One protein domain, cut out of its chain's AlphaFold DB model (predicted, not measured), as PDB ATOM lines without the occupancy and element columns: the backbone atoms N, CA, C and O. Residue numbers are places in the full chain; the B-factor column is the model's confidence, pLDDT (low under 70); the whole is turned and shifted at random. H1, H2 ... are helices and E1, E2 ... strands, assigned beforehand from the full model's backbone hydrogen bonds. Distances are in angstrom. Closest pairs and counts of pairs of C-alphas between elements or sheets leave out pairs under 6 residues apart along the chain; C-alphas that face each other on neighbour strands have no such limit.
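What this domain is: This is residues 28 to 42 and 163 to 243 of the 243 residues of an uncharacterized protein of Butyricimonas synergistica (UniProt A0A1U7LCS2). A long, strongly twisted and curled sheet of four strands, with the hairpin E4 and E5 running its length, makes one wall; the short helix H1 packs on one face of it, over E2 near that strand's last residues. Across from the sheet, the short strand E3, paired with residues 199 to 200 and 163 to 164, makes a small, loose second layer, and the unnamed residues 163 to 177 run from it to the beginning of E2. The printed part has 96 residues with five named strands and one named helix, in the order E1, E2, H1, E3, E4, E5; the sheet's order is E1, E5, E4, E2 and it is mixed. The class is mostly strand, though under half of the residues, 47 of 96, are in named elements. The whole is compact, with a radius of gyration of the C-alphas of 13.1 A, yet elongated, spanning 39 by 22 by 20 A.

How they stand to each other: Start with E1, residues 38 to 41, an edge strand of the sheet. Beside it is E5, residues 230 to 242, parallel to E1 with 45 degrees between their directions; look for N 41 and O 241, 2.8 A apart and within hydrogen-bond range. At the other edge is E2, residues 178 to 186, antiparallel to its neighbour E4, residues 217 to 227, at 156 degrees; N 182 and O 222 are 2.8 A apart, within hydrogen-bond range. From edge to edge the strands' lines turn by 68 degrees, and the way across the sheet turns by 55 degrees. After E2 a tight link leads to H1, residues 191 to 197, which is on the sheet at a height of 8.3 A. It lies over E2 and only just not over E4, on which two of its seven C-alphas fall. It runs along the strands, but only just, at 29 degrees to E2 on the local plane. Its closest C-alphas to E2 are those of Ala 191 and Thr 185, 5.4 A apart. In H1 every O i to N i+4 pair is within hydrogen-bond range. Next comes E3, residues 206 to 208, which pairs with no named strand and is apart from E1, E2, E4 and E5. Residues 163 to 164 pair with residues 207 to 208 of E3, and residues 199 to 200 with 206 to 207, both antiparallel. The closest C-alphas of H1 and E3 are those of Glu 197 and Leu 208, 6.1 A apart. Last, E4 and E5 form a hairpin, antiparallel at 159 degrees, with N 219 and O 240 within hydrogen-bond range at 2.8 A.

Where its parts are: Find C-alpha 38 at (150.391, 138.335, 159.603), where E1 begins its 9.8 A. E2 runs 24.6 A, from C-alpha 178 at (154.420, 151.921, 176.506) to C-alpha 186. H1, residues 191 to 197, measures 10.1 A, and E3, residues 206 to 208, 6.9 A. E4 covers 32.8 A from Gly 217 to Asn 227. E5 covers 33.7 A from Tyr 230 and ends at C-alpha 242, (139.706, 136.176, 159.735).

The domain as a whole: The two C-alphas farthest apart are those of Gly 229 and Asp 243, 40.5 A. Residues 43 to 162 are not printed; across this cut, which lies between E1 and E2, C-alphas 42 and 163 are 8.9 A apart. Of the links printed whole, E2 to H1 and E4 to E5 are tight, H1 to E3 and E3 to E4 are short, and none is long. The model's mean pLDDT over the printed part is 95.9, and no printed residue is under 70.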
ATOM      1  N   LYS A  28     163.712 155.093 169.761       96.38
ATOM      2  CA  LYS A  28     164.109 154.734 168.399       96.38
ATOM      3  C   LYS A  28     163.257 153.569 167.924       96.38
ATOM      4  O   LYS A  28     163.227 152.516 168.565       96.38
ATOM      5  N   THR A  29     162.559 153.783 166.816       96.38
ATOM      6  CA  THR A  29     161.606 152.834 166.225       96.38
ATOM      7  C   THR A  29     161.836 152.637 164.727       96.38
ATOM      8  O   THR A  29     161.012 152.026 164.055       96.38
ATOM      9  N   GLU A  30     162.963 153.104 164.174       95.38
ATOM     10  CA  GLU A  30     163.238 153.060 162.727       95.38
ATOM     11  C   GLU A  30     163.315 151.632 162.173       95.38
ATOM     12  O   GLU A  30     163.085 151.401 160.986       95.38
ATOM     13  N   HIS A  31     163.649 150.673 163.034       94.81
ATOM     14  CA  HIS A  31     163.723 149.251 162.709       94.81
ATOM     15  C   HIS A  31     162.645 148.433 163.420       94.81
ATOM     16  O   HIS A  31     162.739 147.206 163.448       94.81
ATOM     17  N   ALA A  32     161.641 149.101 163.998       96.69
ATOM     18  CA  ALA A  32     160.594 148.433 164.744       96.69
ATOM     19  C   ALA A  32     159.676 147.639 163.803       96.69
ATOM     20  O   ALA A  32     159.040 148.223 162.924       96.69
ATOM     21  N   LYS A  33     159.612 146.315 163.976       96.62
ATOM     22  CA  LYS A  33     158.765 145.425 163.166       96.62
ATOM     23  C   LYS A  33     158.471 144.108 163.878       96.62
ATOM     24  O   LYS A  33     159.218 143.699 164.764       96.62
ATOM     25  N   TYR A  34     157.417 143.426 163.452       96.94
ATOM     26  CA  TYR A  34     157.206 142.026 163.806       96.94
ATOM     27  C   TYR A  34     157.959 141.130 162.823       96.94
ATOM     28  O   TYR A  34     158.015 141.424 161.628       96.94
ATOM     29  N   SER A  35     158.543 140.040 163.321       94.19
ATOM     30  CA  SER A  35     159.217 139.045 162.474       94.19
ATOM     31  C   SER A  35     158.232 138.264 161.600       94.19
ATOM     32  O   SER A  35     158.528 137.978 160.444       94.19
ATOM     33  N   ILE A  36     157.039 137.996 162.137       94.44
ATOM     34  CA  ILE A  36     155.860 137.529 161.404       94.44
ATOM     35  C   ILE A  36     154.800 138.601 161.618       94.44
ATOM     36  O   ILE A  36     154.431 138.855 162.760       94.44
ATOM     37  N   ASP A  37     154.359 139.257 160.549       96.44
ATOM     38  CA  ASP A  37     153.465 140.419 160.605       96.44
ATOM     39  C   ASP A  37     152.013 140.092 160.231       96.44
ATOM     40  O   ASP A  37     151.190 140.998 160.102       96.44
ATOM     41  N   THR A  38     151.704 138.811 160.032       96.44
ATOM     42  CA  THR A  38     150.391 138.335 159.603       96.44
ATOM     43  C   THR A  38     149.963 137.140 160.449       96.44
ATOM     44  O   THR A  38     150.752 136.221 160.660       96.44
ATOM     45  N   LEU A  39     148.715 137.142 160.921       95.12
ATOM     46  CA  LEU A  39     148.114 136.033 161.659       95.12
ATOM     47  C   LEU A  39     146.767 135.649 161.044       95.12
ATOM     48  O   LEU A  39     145.876 136.492 160.930       95.12
ATOM     49  N   TYR A  40     146.620 134.373 160.698       93.69
ATOM     50  CA  TYR A  40     145.345 133.789 160.295       93.69
ATOM     51  C   TYR A  40     144.561 133.377 161.540       93.69
ATOM     52  O   TYR A  40     145.091 132.712 162.428       93.69
ATOM     53  N   VAL A  41     143.308 133.802 161.606       94.12
ATOM     54  CA  VAL A  41     142.412 133.662 162.748       94.12
ATOM     55  C   VAL A  41     141.192 132.870 162.309       94.12
ATOM     56  O   VAL A  41     140.518 133.220 161.343       94.12
ATOM     57  N   GLY A  42     140.887 131.825 163.063       91.94
ATOM     58  CA  GLY A  42     139.703 130.999 162.874       91.94
ATOM     59  C   GLY A  42     140.018 129.526 163.079       91.94
ATOM     60  O   GLY A  42     141.076 129.044 162.682       91.94
ATOM     61  N   TRP A 163     144.155 134.030 170.196       95.88
ATOM     62  CA  TRP A 163     145.123 134.328 169.141       95.88
ATOM     63  C   TRP A 163     146.120 135.359 169.652       95.88
ATOM     64  O   TRP A 163     145.708 136.394 170.174       95.88
ATOM     65  N   SER A 164     147.420 135.097 169.529       95.38
ATOM     66  CA  SER A 164     148.445 136.008 170.034       95.38
ATOM     67  C   SER A 164     149.583 136.174 169.042       95.38
ATOM     68  O   SER A 164     149.975 135.225 168.369       95.38
ATOM     69  N   THR A 165     150.098 137.396 168.951       96.69
ATOM     70  CA  THR A 165     151.245 137.733 168.106       96.69
ATOM     71  C   THR A 165     152.561 137.558 168.866       96.69
ATOM     72  O   THR A 165     152.599 137.487 170.097       96.69
ATOM     73  N   SER A 166     153.679 137.587 168.144       95.19
ATOM     74  CA  SER A 166     154.987 137.858 168.751       95.19
ATOM     75  C   SER A 166     155.047 139.288 169.315       95.19
ATOM     76  O   SER A 166     154.121 140.085 169.144       95.19
ATOM     77  N   THR A 167     156.116 139.615 170.042       96.75
ATOM     78  CA  THR A 167     156.427 141.003 170.417       96.75
ATOM     79  C   THR A 167     157.036 141.746 169.235       96.75
ATOM     80  O   THR A 167     157.716 141.137 168.410       96.75
ATOM     81  N   ILE A 168     156.856 143.064 169.183       97.00
ATOM     82  CA  ILE A 168     157.556 143.885 168.199       97.00
ATOM     83  C   ILE A 168     159.052 143.939 168.539       97.00
ATOM     84  O   ILE A 168     159.443 144.170 169.684       97.00
ATOM     85  N   GLU A 169     159.899 143.713 167.544       96.94
ATOM     86  CA  GLU A 169     161.355 143.778 167.663       96.94
ATOM     87  C   GLU A 169     161.867 145.141 167.197       96.94
ATOM     88  O   GLU A 169     161.151 145.874 166.524       96.94
ATOM     89  N   GLY A 170     163.112 145.495 167.530       96.12
ATOM     90  CA  GLY A 170     163.763 146.704 167.001       96.12
ATOM     91  C   GLY A 170     163.370 148.025 167.672       96.12
ATOM     92  O   GLY A 170     163.710 149.090 167.158       96.12
ATOM     93  N   VAL A 171     162.688 147.976 168.821       96.69
ATOM     94  CA  VAL A 171     162.377 149.153 169.648       96.69
ATOM     95  C   VAL A 171     163.488 149.374 170.672       96.69
ATOM     96  O   VAL A 171     163.772 148.502 171.491       96.69
ATOM     97  N   LEU A 172     164.106 150.555 170.654       95.56
ATOM     98  CA  LEU A 172     165.143 150.941 171.612       95.56
ATOM     99  C   LEU A 172     164.757 152.251 172.288       95.56
ATOM    100  O   LEU A 172     164.520 153.250 171.618       95.56
ATOM    101  N   GLY A 173     164.739 152.281 173.614       93.88
ATOM    102  CA  GLY A 173     164.416 153.504 174.333       93.88
ATOM    103  C   GLY A 173     164.606 153.408 175.835       93.88
ATOM    104  O   GLY A 173     164.838 152.337 176.400       93.88
ATOM    105  N   THR A 174     164.513 154.561 176.486       94.94
ATOM    106  CA  THR A 174     164.507 154.673 177.944       94.94
ATOM    107  C   THR A 174     163.214 154.086 178.507       94.94
ATOM    108  O   THR A 174     162.133 154.378 178.003       94.94
ATOM    109  N   GLN A 175     163.332 153.244 179.534       93.94
ATOM    110  CA  GLN A 175     162.185 152.618 180.194       93.94
ATOM    111  C   GLN A 175     161.458 153.617 181.114       93.94
ATOM    112  O   GLN A 175     162.131 154.459 181.711       93.94
ATOM    113  N   PRO A 176     160.131 153.496 181.299       94.50
ATOM    114  CA  PRO A 176     159.239 152.501 180.693       94.50
ATOM    115  C   PRO A 176     158.838 152.859 179.253       94.50
ATOM    116  O   PRO A 176     158.562 154.019 178.956       94.50
ATOM    117  N   ILE A 177     158.776 151.852 178.373       96.19
ATOM    118  CA  ILE A 177     158.212 151.987 177.019       96.19
ATOM    119  C   ILE A 177     156.791 151.424 177.016       96.19
ATOM    120  O   ILE A 177     156.575 150.263 177.370       96.19
ATOM    121  N   MET A 178     155.838 152.243 176.588       96.56
ATOM    122  CA  MET A 178     154.420 151.921 176.506       96.56
ATOM    123  C   MET A 178     154.006 151.658 175.060       96.56
ATOM    124  O   MET A 178     154.498 152.293 174.127       96.56
ATOM    125  N   TYR A 179     153.073 150.723 174.898       97.50
ATOM    126  CA  TYR A 179     152.514 150.318 173.614       97.50
ATOM    127  C   TYR A 179     150.997 150.464 173.679       97.50
ATOM    128  O   TYR A 179     150.378 150.068 174.669       97.50
ATOM    129  N   SER A 180     150.393 151.032 172.640       97.25
ATOM    130  CA  SER A 180     148.936 151.119 172.531       97.25
ATOM    131  C   SER A 180     148.454 150.973 171.090       97.25
ATOM    132  O   SER A 180     149.180 151.253 170.133       97.25
ATOM    133  N   ILE A 181     147.207 150.531 170.928       98.19
ATOM    134  CA  ILE A 181     146.555 150.432 169.620       98.19
ATOM    135  C   ILE A 181     146.137 151.841 169.191       98.19
ATOM    136  O   ILE A 181     145.245 152.447 169.784       98.19
ATOM    137  N   ALA A 182     146.760 152.352 168.132       97.50
ATOM    138  CA  ALA A 182     146.412 153.641 167.550       97.50
ATOM    139  C   ALA A 182     145.116 153.515 166.748       97.50
ATOM    140  O   ALA A 182     144.145 154.250 166.954       97.50
ATOM    141  N   ASP A 183     145.101 152.558 165.820       97.69
ATOM    142  CA  ASP A 183     144.000 152.373 164.895       97.69
ATOM    143  C   ASP A 183     143.915 150.954 164.344       97.69
ATOM    144  O   ASP A 183     144.894 150.211 164.346       97.69
ATOM    145  N   VAL A 184     142.727 150.601 163.861       98.12
ATOM    146  CA  VAL A 184     142.474 149.364 163.126       98.12
ATOM    147  C   VAL A 184     141.728 149.742 161.861       98.12
ATOM    148  O   VAL A 184     140.702 150.414 161.916       98.12
ATOM    149  N   THR A 185     142.231 149.292 160.719       97.81
ATOM    150  CA  THR A 185     141.535 149.414 159.435       97.81
ATOM    151  C   THR A 185     141.147 148.034 158.934       97.81
ATOM    152  O   THR A 185     141.792 147.047 159.280       97.81
ATOM    153  N   SER A 186     140.084 147.948 158.136       97.25
ATOM    154  CA  SER A 186     139.660 146.691 157.522       97.25
ATOM    155  C   SER A 186     139.250 146.900 156.070       97.25
ATOM    156  O   SER A 186     138.744 147.967 155.720       97.25
ATOM    157  N   THR A 187     139.498 145.897 155.227       93.94
ATOM    158  CA  THR A 187     139.100 145.903 153.810       93.94
ATOM    159  C   THR A 187     137.664 145.435 153.587       93.94
ATOM    160  O   THR A 187     136.977 145.955 152.713       93.94
ATOM    161  N   ASP A 188     137.216 144.461 154.368       93.31
ATOM    162  CA  ASP A 188     136.015 143.652 154.133       93.31
ATOM    163  C   ASP A 188     135.319 143.215 155.436       93.31
ATOM    164  O   ASP A 188     134.256 142.598 155.391       93.31
ATOM    165  N   GLY A 189     135.868 143.604 156.589       94.12
ATOM    166  CA  GLY A 189     135.330 143.321 157.915       94.12
ATOM    167  C   GLY A 189     134.850 144.567 158.671       94.12
ATOM    168  O   GLY A 189     134.717 145.671 158.139       94.12
ATOM    169  N   ASN A 190     134.582 144.387 159.967       96.94
ATOM    170  CA  ASN A 190     134.183 145.461 160.883       96.94
ATOM    171  C   ASN A 190     135.351 145.860 161.795       96.94
ATOM    172  O   ASN A 190     135.574 145.237 162.834       96.94
ATOM    173  N   ALA A 191     136.092 146.899 161.400       97.25
ATOM    174  CA  ALA A 191     137.284 147.362 162.112       97.25
ATOM    175  C   ALA A 191     137.007 147.822 163.554       97.25
ATOM    176  O   ALA A 191     137.828 147.577 164.433       97.25
ATOM    177  N   ASN A 192     135.852 148.447 163.811       96.94
ATOM    178  CA  ASN A 192     135.495 148.912 165.154       96.94
ATOM    179  C   ASN A 192     135.274 147.732 166.101       96.94
ATOM    180  O   ASN A 192     135.845 147.712 167.185       96.94
ATOM    181  N   LEU A 193     134.512 146.727 165.659       96.75
ATOM    182  CA  LEU A 193     134.266 145.523 166.452       96.75
ATOM    183  C   LEU A 193     135.565 144.755 166.726       96.75
ATOM    184  O   LEU A 193     135.811 144.352 167.854       96.75
ATOM    185  N   PHE A 194     136.433 144.619 165.719       97.94
ATOM    186  CA  PHE A 194     137.751 144.010 165.906       97.94
ATOM    187  C   PHE A 194     138.595 144.779 166.929       97.94
ATOM    188  O   PHE A 194     139.203 144.183 167.814       97.94
ATOM    189  N   LYS A 195     138.613 146.114 166.840       97.44
ATOM    190  CA  LYS A 195     139.357 146.975 167.768       97.44
ATOM    191  C   LYS A 195     138.847 146.872 169.208       97.44
ATOM    192  O   LYS A 195     139.653 146.993 170.121       97.44
ATOM    193  N   GLU A 196     137.547 146.661 169.412       97.00
ATOM    194  CA  GLU A 196     136.955 146.455 170.744       97.00
ATOM    195  C   GLU A 196     137.425 145.151 171.408       97.00
ATOM    196  O   GLU A 196     137.497 145.086 172.634       97.00
ATOM    197  N   GLU A 197     137.756 144.129 170.616       97.25
ATOM    198  CA  GLU A 197     138.204 142.821 171.106       97.25
ATOM    199  C   GLU A 197     139.733 142.682 171.167       97.25
ATOM    200  O   GLU A 197     140.239 141.816 171.881       97.25
ATOM    201  N   LEU A 198     140.474 143.516 170.432       97.94
ATOM    202  CA  LEU A 198     141.932 143.471 170.385       97.94
ATOM    203  C   LEU A 198     142.547 144.073 171.653       97.94
ATOM    204  O   LEU A 198     142.399 145.262 171.941       97.94
ATOM    205  N   VAL A 199     143.321 143.265 172.370       97.25
ATOM    206  CA  VAL A 199     144.065 143.687 173.560       97.25
ATOM    207  C   VAL A 199     145.552 143.750 173.237       97.25
ATOM    208  O   VAL A 199     146.082 142.898 172.527       97.25
ATOM    209  N   MET A 200     146.240 144.760 173.769       96.75
ATOM    210  CA  MET A 200     147.689 144.901 173.650       96.75
ATOM    211  C   MET A 200     148.358 144.772 175.014       96.75
ATOM    212  O   MET A 200     147.943 145.401 175.986       96.75
ATOM    213  N   HIS A 201     149.426 143.985 175.048       94.12
ATOM    214  CA  HIS A 201     150.263 143.716 176.209       94.12
ATOM    215  C   HIS A 201     151.675 144.287 176.005       94.12
ATOM    216  O   HIS A 201     152.009 144.839 174.952       94.12
ATOM    217  N   GLY A 202     152.524 144.160 177.029       87.81
ATOM    218  CA  GLY A 202     153.915 144.619 176.988       87.81
ATOM    219  C   GLY A 202     154.697 144.089 175.777       87.81
ATOM    220  O   GLY A 202     154.451 142.988 175.284       87.81
ATOM    221  N   GLY A 203     155.637 144.896 175.274       93.69
ATOM    222  CA  GLY A 203     156.393 144.569 174.058       93.69
ATOM    223  C   GLY A 203     155.546 144.592 172.781       93.69
ATOM    224  O   GLY A 203     155.912 143.957 171.796       93.69
ATOM    225  N   GLY A 204     154.390 145.261 172.803       95.69
ATOM    226  CA  GLY A 204     153.487 145.391 171.657       95.69
ATOM    227  C   GLY A 204     152.690 144.131 171.322       95.69
ATOM    228  O   GLY A 204     151.922 144.160 170.368       95.69
ATOM    229  N   ARG A 205     152.823 143.041 172.089       97.56
ATOM    230  CA  ARG A 205     152.103 141.788 171.832       97.56
ATOM    231  C   ARG A 205     150.599 142.039 171.775       97.56
ATOM    232  O   ARG A 205     150.027 142.564 172.727       97.56
ATOM    233  N   MET A 206     149.961 141.619 170.693       97.88
ATOM    234  CA  MET A 206     148.517 141.722 170.522       97.88
ATOM    235  C   MET A 206     147.852 140.376 170.795       97.88
ATOM    236  O   MET A 206     148.433 139.314 170.550       97.88
ATOM    237  N   GLN A 207     146.639 140.430 171.329       97.56
ATOM    238  CA  GLN A 207     145.831 139.266 171.645       97.56
ATOM    239  C   GLN A 207     144.379 139.500 171.228       97.56
ATOM    240  O   GLN A 207     143.811 140.556 171.505       97.56
ATOM    241  N   LEU A 208     143.790 138.500 170.582       97.31
ATOM    242  CA  LEU A 208     142.390 138.471 170.178       97.31
ATOM    243  C   LEU A 208     141.736 137.209 170.771       97.31
ATOM    244  O   LEU A 208     142.361 136.146 170.734       97.31
ATOM    245  N   PRO A 209     140.512 137.277 171.327       96.56
ATOM    246  CA  PRO A 209     139.808 136.100 171.838       96.56
ATOM    247  C   PRO A 209     139.700 134.993 170.784       96.56
ATOM    248  O   PRO A 209     139.536 135.298 169.606       96.56
ATOM    249  N   PHE A 210     139.750 133.721 171.201       95.50
ATOM    250  CA  PHE A 210     139.641 132.587 170.275       95.50
ATOM    251  C   PHE A 210     138.352 132.657 169.443       95.50
ATOM    252  O   PHE A 210     138.402 132.666 168.216       95.50
ATOM    253  N   ALA A 211     137.216 132.821 170.129       93.00
ATOM    254  CA  ALA A 211     135.903 133.064 169.537       93.00
ATOM    255  C   ALA A 211     135.631 134.574 169.376       93.00
ATOM    256  O   ALA A 211     134.731 135.127 170.016       93.00
ATOM    257  N   CYS A 212     136.441 135.259 168.565       93.06
ATOM    258  CA  CYS A 212     136.230 136.676 168.268       93.06
ATOM    259  C   CYS A 212     134.912 136.904 167.511       93.06
ATOM    260  O   CYS A 212     134.499 136.103 166.673       93.06
ATOM    261  N   LYS A 213     134.249 138.026 167.789       94.38
ATOM    262  CA  LYS A 213     132.993 138.432 167.141       94.38
ATOM    263  C   LYS A 213     133.226 139.194 165.845       94.38
ATOM    264  O   LYS A 213     132.295 139.327 165.048       94.38
ATOM    265  N   ALA A 214     134.423 139.746 165.660       94.38
ATOM    266  CA  ALA A 214     134.821 140.372 164.410       94.38
ATOM    267  C   ALA A 214     134.549 139.423 163.218       94.38
ATOM    268  O   ALA A 214     134.951 138.262 163.261       94.38
ATOM    269  N   PRO A 215     133.826 139.881 162.177       95.12
ATOM    270  CA  PRO A 215     133.504 139.044 161.028       95.12
ATOM    271  C   PRO A 215     134.750 138.752 160.186       95.12
ATOM    272  O   PRO A 215     135.810 139.337 160.391       95.12
ATOM    273  N   LYS A 216     134.578 137.891 159.180       95.44
ATOM    274  CA  LYS A 216     135.612 137.631 158.178       95.44
ATOM    275  C   LYS A 216     136.140 138.926 157.572       95.44
ATOM    276  O   LYS A 216     135.366 139.846 157.291       95.44
ATOM    277  N   GLY A 217     137.445 138.962 157.360       95.88
ATOM    278  CA  GLY A 217     138.110 140.050 156.669       95.88
ATOM    279  C   GLY A 217     139.571 140.225 157.054       95.88
ATOM    280  O   GLY A 217     140.092 139.580 157.963       95.88
ATOM    281  N   THR A 218     140.232 141.138 156.352       97.81
ATOM    282  CA  THR A 218     141.617 141.536 156.618       97.81
ATOM    283  C   THR A 218     141.643 142.809 157.452       97.81
ATOM    284  O   THR A 218     141.034 143.820 157.090       97.81
ATOM    285  N   TYR A 219     142.378 142.774 158.559       98.19
ATOM    286  CA  TYR A 219     142.486 143.840 159.548       98.19
ATOM    287  C   TYR A 219     143.934 144.287 159.681       98.19
ATOM    288  O   TYR A 219     144.802 143.472 159.975       98.19
ATOM    289  N   ARG A 220     144.215 145.577 159.490       98.38
ATOM    290  CA  ARG A 220     145.566 146.142 159.618       98.38
ATOM    291  C   ARG A 220     145.650 147.055 160.823       98.38
ATOM    292  O   ARG A 220     144.821 147.954 160.983       98.38
ATOM    293  N   ILE A 221     146.665 146.827 161.648       98.44
ATOM    294  CA  ILE A 221     146.816 147.479 162.945       98.44
ATOM    295  C   ILE A 221     147.867 148.578 162.861       98.44
ATOM    296  O   ILE A 221     148.964 148.371 162.345       98.44
ATOM    297  N   ALA A 222     147.535 149.747 163.394       98.19
ATOM    298  CA  ALA A 222     148.474 150.819 163.680       98.19
ATOM    299  C   ALA A 222     148.664 150.933 165.194       98.19
ATOM    300  O   ALA A 222     147.695 150.844 165.953       98.19
ATOM    301  N   ILE A 223     149.895 151.167 165.637       98.19
ATOM    302  CA  ILE A 223     150.248 151.242 167.058       98.19
ATOM    303  C   ILE A 223     150.960 152.553 167.383       98.19
ATOM    304  O   ILE A 223     151.544 153.193 166.507       98.19
ATOM    305  N   ILE A 224     150.911 152.950 168.649       97.94
ATOM    306  CA  ILE A 224     151.749 154.005 169.218       97.94
ATOM    307  C   ILE A 224     152.741 153.344 170.168       97.94
ATOM    308  O   ILE A 224     152.357 152.522 171.001       97.94
ATOM    309  N   ILE A 225     154.006 153.729 170.030       97.62
ATOM    310  CA  ILE A 225     155.087 153.393 170.949       97.62
ATOM    311  C   ILE A 225     155.561 154.696 171.568       97.62
ATOM    312  O   ILE A 225     155.915 155.630 170.847       97.62
ATOM    313  N   GLU A 226     155.577 154.766 172.890       96.38
ATOM    314  CA  GLU A 226     155.931 155.991 173.595       96.38
ATOM    315  C   GLU A 226     156.730 155.723 174.863       96.38
ATOM    316  O   GLU A 226     156.653 154.658 175.471       96.38
ATOM    317  N   ASN A 227     157.516 156.710 175.259       94.75
ATOM    318  CA  ASN A 227     158.130 156.794 176.573       94.75
ATOM    319  C   ASN A 227     158.205 158.268 176.984       94.75
ATOM    320  O   ASN A 227     157.625 159.142 176.338       94.75
ATOM    321  N   GLU A 228     158.888 158.559 178.087       92.62
ATOM    322  CA  GLU A 228     158.964 159.921 178.604       92.62
ATOM    323  C   GLU A 228     159.549 160.891 177.558       92.62
ATOM    324  O   GLU A 228     160.728 160.828 177.218       92.62
ATOM    325  N   GLY A 229     158.701 161.785 177.040       90.06
ATOM    326  CA  GLY A 229     159.083 162.814 176.071       90.06
ATOM    327  C   GLY A 229     159.030 162.409 174.592       90.06
ATOM    328  O   GLY A 229     159.165 163.295 173.748       90.06
ATOM    329  N   TYR A 230     158.779 161.136 174.249       94.81
ATOM    330  CA  TYR A 230     158.723 160.674 172.853       94.81
ATOM    331  C   TYR A 230     157.494 159.812 172.570       94.81
ATOM    332  O   TYR A 230     157.099 158.980 173.379       94.81
ATOM    333  N   SER A 231     156.929 159.967 171.373       96.50
ATOM    334  CA  SER A 231     155.816 159.157 170.881       96.50
ATOM    335  C   SER A 231     155.962 158.960 169.373       96.50
ATOM    336  O   SER A 231     156.112 159.927 168.623       96.50
ATOM    337  N   HIS A 232     155.942 157.706 168.930       97.56
ATOM    338  CA  HIS A 232     156.024 157.319 167.528       97.56
ATOM    339  C   HIS A 232     154.828 156.452 167.154       97.56
ATOM    340  O   HIS A 232     154.590 155.400 167.746       97.56
ATOM    341  N   ARG A 233     154.098 156.881 166.124       97.75
ATOM    342  CA  ARG A 233     153.049 156.083 165.495       97.75
ATOM    343  C   ARG A 233     153.649 155.232 164.383       97.75
ATOM    344  O   ARG A 233     154.378 155.753 163.540       97.75
ATOM    345  N   LEU A 234     153.302 153.952 164.369       97.75
ATOM    346  CA  LEU A 234     153.646 153.014 163.311       97.75
ATOM    347  C   LEU A 234     152.352 152.479 162.694       97.75
ATOM    348  O   LEU A 234     151.534 151.872 163.386       97.75
ATOM    349  N   ASP A 235     152.150 152.727 161.404       97.69
ATOM    350  CA  ASP A 235     150.944 152.322 160.680       97.69
ATOM    351  C   ASP A 235     151.114 150.957 160.003       97.69
ATOM    352  O   ASP A 235     152.182 150.650 159.479       97.69
ATOM    353  N   ASN A 236     150.032 150.169 159.960       96.38
ATOM    354  CA  ASN A 236     149.972 148.858 159.298       96.38
ATOM    355  C   ASN A 236     151.092 147.890 159.724       96.38
ATOM    356  O   ASN A 236     151.626 147.159 158.895       96.38
ATOM    357  N   VAL A 237     151.449 147.893 161.010       96.88
ATOM    358  CA  VAL A 237     152.548 147.077 161.553       96.88
ATOM    359  C   VAL A 237     152.223 145.592 161.634       96.88
ATOM    360  O   VAL A 237     153.136 144.785 161.764       96.88
ATOM    361  N   PHE A 238     150.938 145.244 161.622       98.38
ATOM    362  CA  PHE A 238     150.479 143.867 161.736       98.38
ATOM    363  C   PHE A 238     149.150 143.679 161.007       98.38
ATOM    364  O   PHE A 238     148.341 144.613 160.935       98.38
ATOM    365  N   THR A 239     148.922 142.474 160.498       98.12
ATOM    366  CA  THR A 239     147.729 142.068 159.760       98.12
ATOM    367  C   THR A 239     147.078 140.852 160.424       98.12
ATOM    368  O   THR A 239     147.729 139.841 160.650       98.12
ATOM    369  N   PHE A 240     145.782 140.922 160.710       97.56
ATOM    370  CA  PHE A 240     144.973 139.753 161.061       97.56
ATOM    371  C   PHE A 240     144.061 139.408 159.883       97.56
ATOM    372  O   PHE A 240     143.471 140.306 159.283       97.56
ATOM    373  N   ILE A 241     143.947 138.125 159.557       96.12
ATOM    374  CA  ILE A 241     143.059 137.610 158.509       96.12
ATOM    375  C   ILE A 241     142.071 136.663 159.183       96.12
ATOM    376  O   ILE A 241     142.495 135.649 159.727       96.12
ATOM    377  N   ILE A 242     140.784 137.018 159.197       94.50
ATOM    378  CA  ILE A 242     139.706 136.176 159.735       94.50
ATOM    379  C   ILE A 242     138.977 135.515 158.562       94.50
ATOM    380  O   ILE A 242     138.435 136.235 157.719       94.50
ATOM    381  N   ASP A 243     138.930 134.179 158.547       83.69
ATOM    382  CA  ASP A 243     138.335 133.360 157.473       83.69
ATOM    383  C   ASP A 243     137.076 132.578 157.863       83.69
ATOM    384  O   ASP A 243     136.661 132.527 159.041       83.69
TER     385      ASP A 243